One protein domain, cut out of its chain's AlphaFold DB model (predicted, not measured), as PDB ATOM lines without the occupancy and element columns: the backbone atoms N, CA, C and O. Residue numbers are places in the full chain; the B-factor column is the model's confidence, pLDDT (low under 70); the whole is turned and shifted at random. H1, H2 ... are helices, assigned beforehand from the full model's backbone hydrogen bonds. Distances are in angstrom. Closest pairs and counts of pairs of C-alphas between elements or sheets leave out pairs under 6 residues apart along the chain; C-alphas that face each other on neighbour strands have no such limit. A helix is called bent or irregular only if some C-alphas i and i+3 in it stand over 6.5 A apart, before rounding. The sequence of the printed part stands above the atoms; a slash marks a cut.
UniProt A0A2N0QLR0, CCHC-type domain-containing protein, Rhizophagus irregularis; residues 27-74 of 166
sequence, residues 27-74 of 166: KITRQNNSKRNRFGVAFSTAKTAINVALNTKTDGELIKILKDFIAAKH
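This is residues 27 to 74 of the 166 residues of the protein "CCHC-type domain-containing protein" of Rhizophagus irregularis (UniProt A0A2N0QLR0). What shape do these atoms make? They make an open, flat V of two helices, H1 the long arm and H2 the short one, joined at a tight corner; the far parts, residues 27 to 45 of H1 and 64 to 74 of H2, stand free. What is the make-up? The printed part has 48 residues and two named helices, H1 then H2, with no named strand; the class is all helix. How compact is it? It is only just loose, close to extended, with a radius of gyration of the C-alphas of 14.2 A and spans of 44 by 26 by 5 A.

Where does H1 run? H1, residues 27 to 56, begins at C-alpha 27 (64.893, -36.797, -0.368) and is 43.2 A long. Where is H2? H2, residues 59 to 74, is 22.8 A long and ends at C-alpha 74 (37.674, -31.563, 6.933).

How do the helices meet? H1 and H2 form a helical hairpin and touch, H1 with residues 49 to 53 alone and H2 with residues 59 to 62 alone. Their closest C-alphas, of Ala 53 and Asp 59, are 4.8 A apart. At what angle? They run opposite ways at a shallow tilt of 32 degrees, only just short of steep. Are the backbones well formed? In H1 and H2 every O i to N i+4 pair is within hydrogen-bond range.

How large is it? The two C-alphas farthest apart, of Lys 27 and Lys 57, are 44.2 A apart. Is there a cut or long link? The printed part has no cut, and the link from H1 to H2 is tight. Where is confidence low? Residues 27 to 36 have pLDDT under 70; the mean of the printed part is 87.0.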
ATOM      1  N   LYS A  27      65.974 -37.598  -0.986       52.56
ATOM      2  CA  LYS A  27      64.893 -36.797  -0.368       52.56
ATOM      3  C   LYS A  27      63.505 -37.350  -0.743       52.56
ATOM      4  O   LYS A  27      62.650 -37.501   0.127       52.56
ATOM      5  N   ILE A  28      63.325 -37.770  -1.999       52.41
ATOM      6  CA  ILE A  28      62.080 -38.367  -2.522       52.41
ATOM      7  C   ILE A  28      61.882 -39.797  -1.981       52.41
ATOM      8  O   ILE A  28      60.807 -40.152  -1.495       52.41
ATOM      9  N   THR A  29      62.940 -40.609  -1.956       48.81
ATOM     10  CA  THR A  29      62.895 -42.000  -1.464       48.81
ATOM     11  C   THR A  29      62.661 -42.085   0.049       48.81
ATOM     12  O   THR A  29      61.923 -42.958   0.509       48.81
ATOM     13  N   ARG A  30      63.201 -41.148   0.849       50.28
ATOM     14  CA  ARG A  30      62.895 -41.041   2.291       50.28
ATOM     15  C   ARG A  30      61.435 -40.657   2.544       50.28
ATOM     16  O   ARG A  30      60.811 -41.217   3.443       50.28
ATOM     17  N   GLN A  31      60.864 -39.757   1.740       52.34
ATOM     18  CA  GLN A  31      59.454 -39.373   1.862       52.34
ATOM     19  C   GLN A  31      58.498 -40.516   1.487       52.34
ATOM     20  O   GLN A  31      57.512 -40.738   2.189       52.34
ATOM     21  N   ASN A  32      58.805 -41.291   0.444       53.78
ATOM     22  CA  ASN A  32      57.965 -42.417   0.018       53.78
ATOM     23  C   ASN A  32      58.026 -43.607   0.989       53.78
ATOM     24  O   ASN A  32      56.988 -44.189   1.310       53.78
ATOM     25  N   ASN A  33      59.207 -43.913   1.540       55.41
ATOM     26  CA  ASN A  33      59.337 -44.902   2.613       55.41
ATOM     27  C   ASN A  33      58.623 -44.442   3.896       55.41
ATOM     28  O   ASN A  33      57.955 -45.242   4.542       55.41
ATOM     29  N   SER A  34      58.669 -43.145   4.222       64.00
ATOM     30  CA  SER A  34      57.926 -42.568   5.351       64.00
ATOM     31  C   SER A  34      56.408 -42.715   5.188       64.00
ATOM     32  O   SER A  34      55.738 -43.159   6.118       64.00
ATOM     33  N   LYS A  35      55.846 -42.434   4.002       69.56
ATOM     34  CA  LYS A  35      54.404 -42.602   3.736       69.56
ATOM     35  C   LYS A  35      53.959 -44.065   3.834       69.56
ATOM     36  O   LYS A  35      52.951 -44.351   4.475       69.56
ATOM     37  N   ARG A  36      54.732 -44.994   3.260       69.81
ATOM     38  CA  ARG A  36      54.439 -46.436   3.326       69.81
ATOM     39  C   ARG A  36      54.516 -46.975   4.757       69.81
ATOM     40  O   ARG A  36      53.646 -47.742   5.162       69.81
ATOM     41  N   ASN A  37      55.504 -46.527   5.530       78.75
ATOM     42  CA  ASN A  37      55.645 -46.898   6.938       78.75
ATOM     43  C   ASN A  37      54.498 -46.329   7.782       78.75
ATOM     44  O   ASN A  37      53.935 -47.041   8.606       78.75
ATOM     45  N   ARG A  38      54.089 -45.080   7.527       85.44
ATOM     46  CA  ARG A  38      52.947 -44.446   8.205       85.44
ATOM     47  C   ARG A  38      51.635 -45.172   7.931       85.44
ATOM     48  O   ARG A  38      50.887 -45.413   8.869       85.44
ATOM     49  N   PHE A  39      51.376 -45.559   6.679       91.38
ATOM     50  CA  PHE A  39      50.178 -46.332   6.345       91.38
ATOM     51  C   PHE A  39      50.174 -47.694   7.041       91.38
ATOM     52  O   PHE A  39      49.173 -48.065   7.643       91.38
ATOM     53  N   GLY A  40      51.296 -48.422   7.002       91.69
ATOM     54  CA  GLY A  40      51.402 -49.728   7.654       91.69
ATOM     55  C   GLY A  40      51.113 -49.657   9.154       91.69
ATOM     56  O   GLY A  40      50.333 -50.460   9.656       91.69
ATOM     57  N   VAL A  41      51.678 -48.656   9.838       91.00
ATOM     58  CA  VAL A  41      51.433 -48.405  11.267       91.00
ATOM     59  C   VAL A  41      49.978 -48.017  11.528       91.00
ATOM     60  O   VAL A  41      49.363 -48.547  12.449       91.00
ATOM     61  N   ALA A  42      49.399 -47.126  10.719       94.56
ATOM     62  CA  ALA A  42      48.001 -46.729  10.874       94.56
ATOM     63  C   ALA A  42      47.056 -47.925  10.684       94.56
ATOM     64  O   ALA A  42      46.155 -48.134  11.488       94.56
ATOM     65  N   PHE A  43      47.304 -48.751   9.666       94.75
ATOM     66  CA  PHE A  43      46.494 -49.927   9.370       94.75
ATOM     67  C   PHE A  43      46.593 -50.996  10.463       94.75
ATOM     68  O   PHE A  43      45.569 -51.511  10.911       94.75
ATOM     69  N   SER A  44      47.803 -51.331  10.925       96.06
ATOM     70  CA  SER A  44      47.976 -52.312  12.006       96.06
ATOM     71  C   SER A  44      47.333 -51.835  13.310       96.06
ATOM     72  O   SER A  44      46.692 -52.625  14.009       96.06
ATOM     73  N   THR A  45      47.443 -50.540  13.605       95.81
ATOM     74  CA  THR A  45      46.803 -49.913  14.765       95.81
ATOM     75  C   THR A  45      45.283 -49.961  14.642       95.81
ATOM     76  O   THR A  45      44.625 -50.440  15.561       95.81
ATOM     77  N   ALA A  46      44.717 -49.564  13.497       97.19
ATOM     78  CA  ALA A  46      43.274 -49.617  13.252       97.19
ATOM     79  C   ALA A  46      42.730 -51.045  13.385       97.19
ATOM     80  O   ALA A  46      41.740 -51.269  14.074       97.19
ATOM     81  N   LYS A  47      43.424 -52.032  12.805       97.44
ATOM     82  CA  LYS A  47      43.061 -53.449  12.936       97.44
ATOM     83  C   LYS A  47      43.018 -53.892  14.400       97.44
ATOM     84  O   LYS A  47      42.100 -54.605  14.800       97.44
ATOM     85  N   THR A  48      44.004 -53.471  15.190       97.81
ATOM     86  CA  THR A  48      44.067 -53.786  16.622       97.81
ATOM     87  C   THR A  48      42.925 -53.111  17.382       97.81
ATOM     88  O   THR A  48      42.243 -53.779  18.151       97.81
ATOM     89  N   ALA A  49      42.669 -51.827  17.122       97.56
ATOM     90  CA  ALA A  49      41.589 -51.069  17.750       97.56
ATOM     91  C   ALA A  49      40.209 -51.679  17.466       97.56
ATOM     92  O   ALA A  49      39.421 -51.843  18.391       97.56
ATOM     93  N   ILE A  50      39.946 -52.091  16.220       97.50
ATOM     94  CA  ILE A  50      38.702 -52.778  15.841       97.50
ATOM     95  C   ILE A  50      38.557 -54.086  16.622       97.50
ATOM     96  O   ILE A  50      37.507 -54.343  17.199       97.50
ATOM     97  N   ASN A  51      39.613 -54.903  16.675       97.88
ATOM     98  CA  ASN A  51      39.564 -56.176  17.389       97.88
ATOM     99  C   ASN A  51      39.284 -55.983  18.888       97.88
ATOM    100  O   ASN A  51      38.486 -56.713  19.464       97.88
ATOM    101  N   VAL A  52      39.913 -54.984  19.515       97.81
ATOM    102  CA  VAL A  52      39.647 -54.636  20.917       97.81
ATOM    103  C   VAL A  52      38.200 -54.177  21.090       97.81
ATOM    104  O   VAL A  52      37.516 -54.732  21.939       97.81
ATOM    105  N   ALA A  53      37.721 -53.251  20.255       97.88
ATOM    106  CA  ALA A  53      36.371 -52.703  20.355       97.88
ATOM    107  C   ALA A  53      35.278 -53.769  20.188       97.88
ATOM    108  O   ALA A  53      34.288 -53.746  20.912       97.88
ATOM    109  N   LEU A  54      35.472 -54.738  19.286       96.88
ATOM    110  CA  LEU A  54      34.554 -55.870  19.136       96.88
ATOM    111  C   LEU A  54      34.558 -56.777  20.374       96.88
ATOM    112  O   LEU A  54      33.499 -57.213  20.821       96.88
ATOM    113  N   ASN A  55      35.731 -57.024  20.961       96.81
ATOM    114  CA  ASN A  55      35.847 -57.830  22.179       96.81
ATOM    115  C   ASN A  55      35.214 -57.138  23.394       96.81
ATOM    116  O   ASN A  55      34.616 -57.805  24.236       96.81
ATOM    117  N   THR A  56      35.329 -55.813  23.488       97.69
ATOM    118  CA  THR A  56      34.753 -55.009  24.575       97.69
ATOM    119  C   THR A  56      33.322 -54.547  24.299       97.69
ATOM    120  O   THR A  56      32.704 -53.981  25.195       97.69
ATOM    121  N   LYS A  57      32.774 -54.806  23.100       96.44
ATOM    122  CA  LYS A  57      31.472 -54.302  22.617       96.44
ATOM    123  C   LYS A  57      31.354 -52.770  22.669       96.44
ATOM    124  O   LYS A  57      30.294 -52.226  22.963       96.44
ATOM    125  N   THR A  58      32.462 -52.076  22.410       97.12
ATOM    126  CA  THR A  58      32.562 -50.605  22.374       97.12
ATOM    127  C   THR A  58      32.808 -50.093  20.949       97.12
ATOM    128  O   THR A  58      33.438 -49.057  20.737       97.12
ATOM    129  N   ASP A  59      32.349 -50.828  19.939       95.44
ATOM    130  CA  ASP A  59      32.496 -50.484  18.523       95.44
ATOM    131  C   ASP A  59      31.793 -49.167  18.166       95.44
ATOM    132  O   ASP A  59      32.348 -48.369  17.409       95.44
ATOM    133  N   GLY A  60      30.649 -48.870  18.793       95.00
ATOM    134  CA  GLY A  60      29.958 -47.588  18.630       95.00
ATOM    135  C   GLY A  60      30.801 -46.376  19.057       95.00
ATOM    136  O   GLY A  60      30.835 -45.367  18.350       95.00
ATOM    137  N   GLU A  61      31.535 -46.481  20.170       96.69
ATOM    138  CA  GLU A  61      32.433 -45.417  20.644       96.69
ATOM    139  C   GLU A  61      33.610 -45.212  19.688       96.69
ATOM    140  O   GLU A  61      33.941 -44.077  19.340       96.69
ATOM    141  N   LEU A  62      34.201 -46.308  19.200       97.31
ATOM    142  CA  LEU A  62      35.275 -46.254  18.211       97.31
ATOM    143  C   LEU A  62      34.803 -45.580  16.914       97.31
ATOM    144  O   LEU A  62      35.496 -44.711  16.387       97.31
ATOM    145  N   ILE A  63      33.617 -45.940  16.415       96.06
ATOM    146  CA  ILE A  63      33.030 -45.331  15.214       96.06
ATOM    147  C   ILE A  63      32.816 -43.831  15.421       96.06
ATOM    148  O   ILE A  63      33.149 -43.045  14.531       96.06
ATOM    149  N   LYS A  64      32.302 -43.421  16.586       97.62
ATOM    150  CA  LYS A  64      32.107 -42.007  16.916       97.62
ATOM    151  C   LYS A  64      33.430 -41.240  16.875       97.62
ATOM    152  O   LYS A  64      33.527 -40.258  16.148       97.62
ATOM    153  N   ILE A  65      34.471 -41.744  17.543       97.38
ATOM    154  CA  ILE A  65      35.809 -41.125  17.542       97.38
ATOM    155  C   ILE A  65      36.357 -40.976  16.116       97.38
ATOM    156  O   ILE A  65      36.939 -39.945  15.779       97.38
ATOM    157  N   LEU A  66      36.179 -41.988  15.261       96.69
ATOM    158  CA  LEU A  66      36.645 -41.933  13.873       96.69
ATOM    159  C   LEU A  66      35.868 -40.903  13.040       96.69
ATOM    160  O   LEU A  66      36.488 -40.164  12.275       96.69
ATOM    161  N   LYS A  67      34.541 -40.818  13.201       96.31
ATOM    162  CA  LYS A  67      33.709 -39.798  12.544       96.31
ATOM    163  C   LYS A  67      34.094 -38.388  12.993       96.31
ATOM    164  O   LYS A  67      34.322 -37.531  12.141       96.31
ATOM    165  N   ASP A  68      34.257 -38.183  14.298       96.31
ATOM    166  CA  ASP A  68      34.663 -36.902  14.883       96.31
ATOM    167  C   ASP A  68      36.057 -36.488  14.381       96.31
ATOM    168  O   ASP A  68      36.286 -35.335  14.012       96.31
ATOM    169  N   PHE A  69      36.991 -37.444  14.282       95.69
ATOM    170  CA  PHE A  69      38.319 -37.204  13.719       95.69
ATOM    171  C   PHE A  69      38.257 -36.757  12.254       95.69
ATOM    172  O   PHE A  69      38.984 -35.841  11.872       95.69
ATOM    173  N   ILE A  70      37.411 -37.384  11.430       94.75
ATOM    174  CA  ILE A  70      37.230 -37.001  10.023       94.75
ATOM    175  C   ILE A  70      36.642 -35.587   9.947       94.75
ATOM    176  O   ILE A  70      37.242 -34.724   9.306       94.75
ATOM    177  N   ALA A  71      35.546 -35.313  10.658       94.50
ATOM    178  CA  ALA A  71      34.904 -33.998  10.676       94.50
ATOM    179  C   ALA A  71      35.896 -32.880  11.056       94.50
ATOM    180  O   ALA A  71      36.105 -31.941  10.286       94.50
ATOM    181  N   ALA A  72      36.637 -33.054  12.156       94.50
ATOM    182  CA  ALA A  72      37.615 -32.079  12.645       94.50
ATOM    183  C   ALA A  72      38.806 -31.828  11.694       94.50
ATOM    184  O   ALA A  72      39.544 -30.845  11.844       94.50
ATOM    185  N   LYS A  73      39.072 -32.735  10.744       91.31
ATOM    186  CA  LYS A  73      40.121 -32.559   9.726       91.31
ATOM    187  C   LYS A  73      39.591 -31.957   8.428       91.31
ATOM    188  O   LYS A  73      40.365 -31.271   7.763       91.31
ATOM    189  N   HIS A  74      38.318 -32.163   8.101       84.19
ATOM    190  CA  HIS A  74      37.674 -31.563   6.933       84.19
ATOM    191  C   HIS A  74      37.345 -30.071   7.134       84.19
ATOM    192  O   HIS A  74      37.487 -29.300   6.189       84.19
TER     193      HIS A  74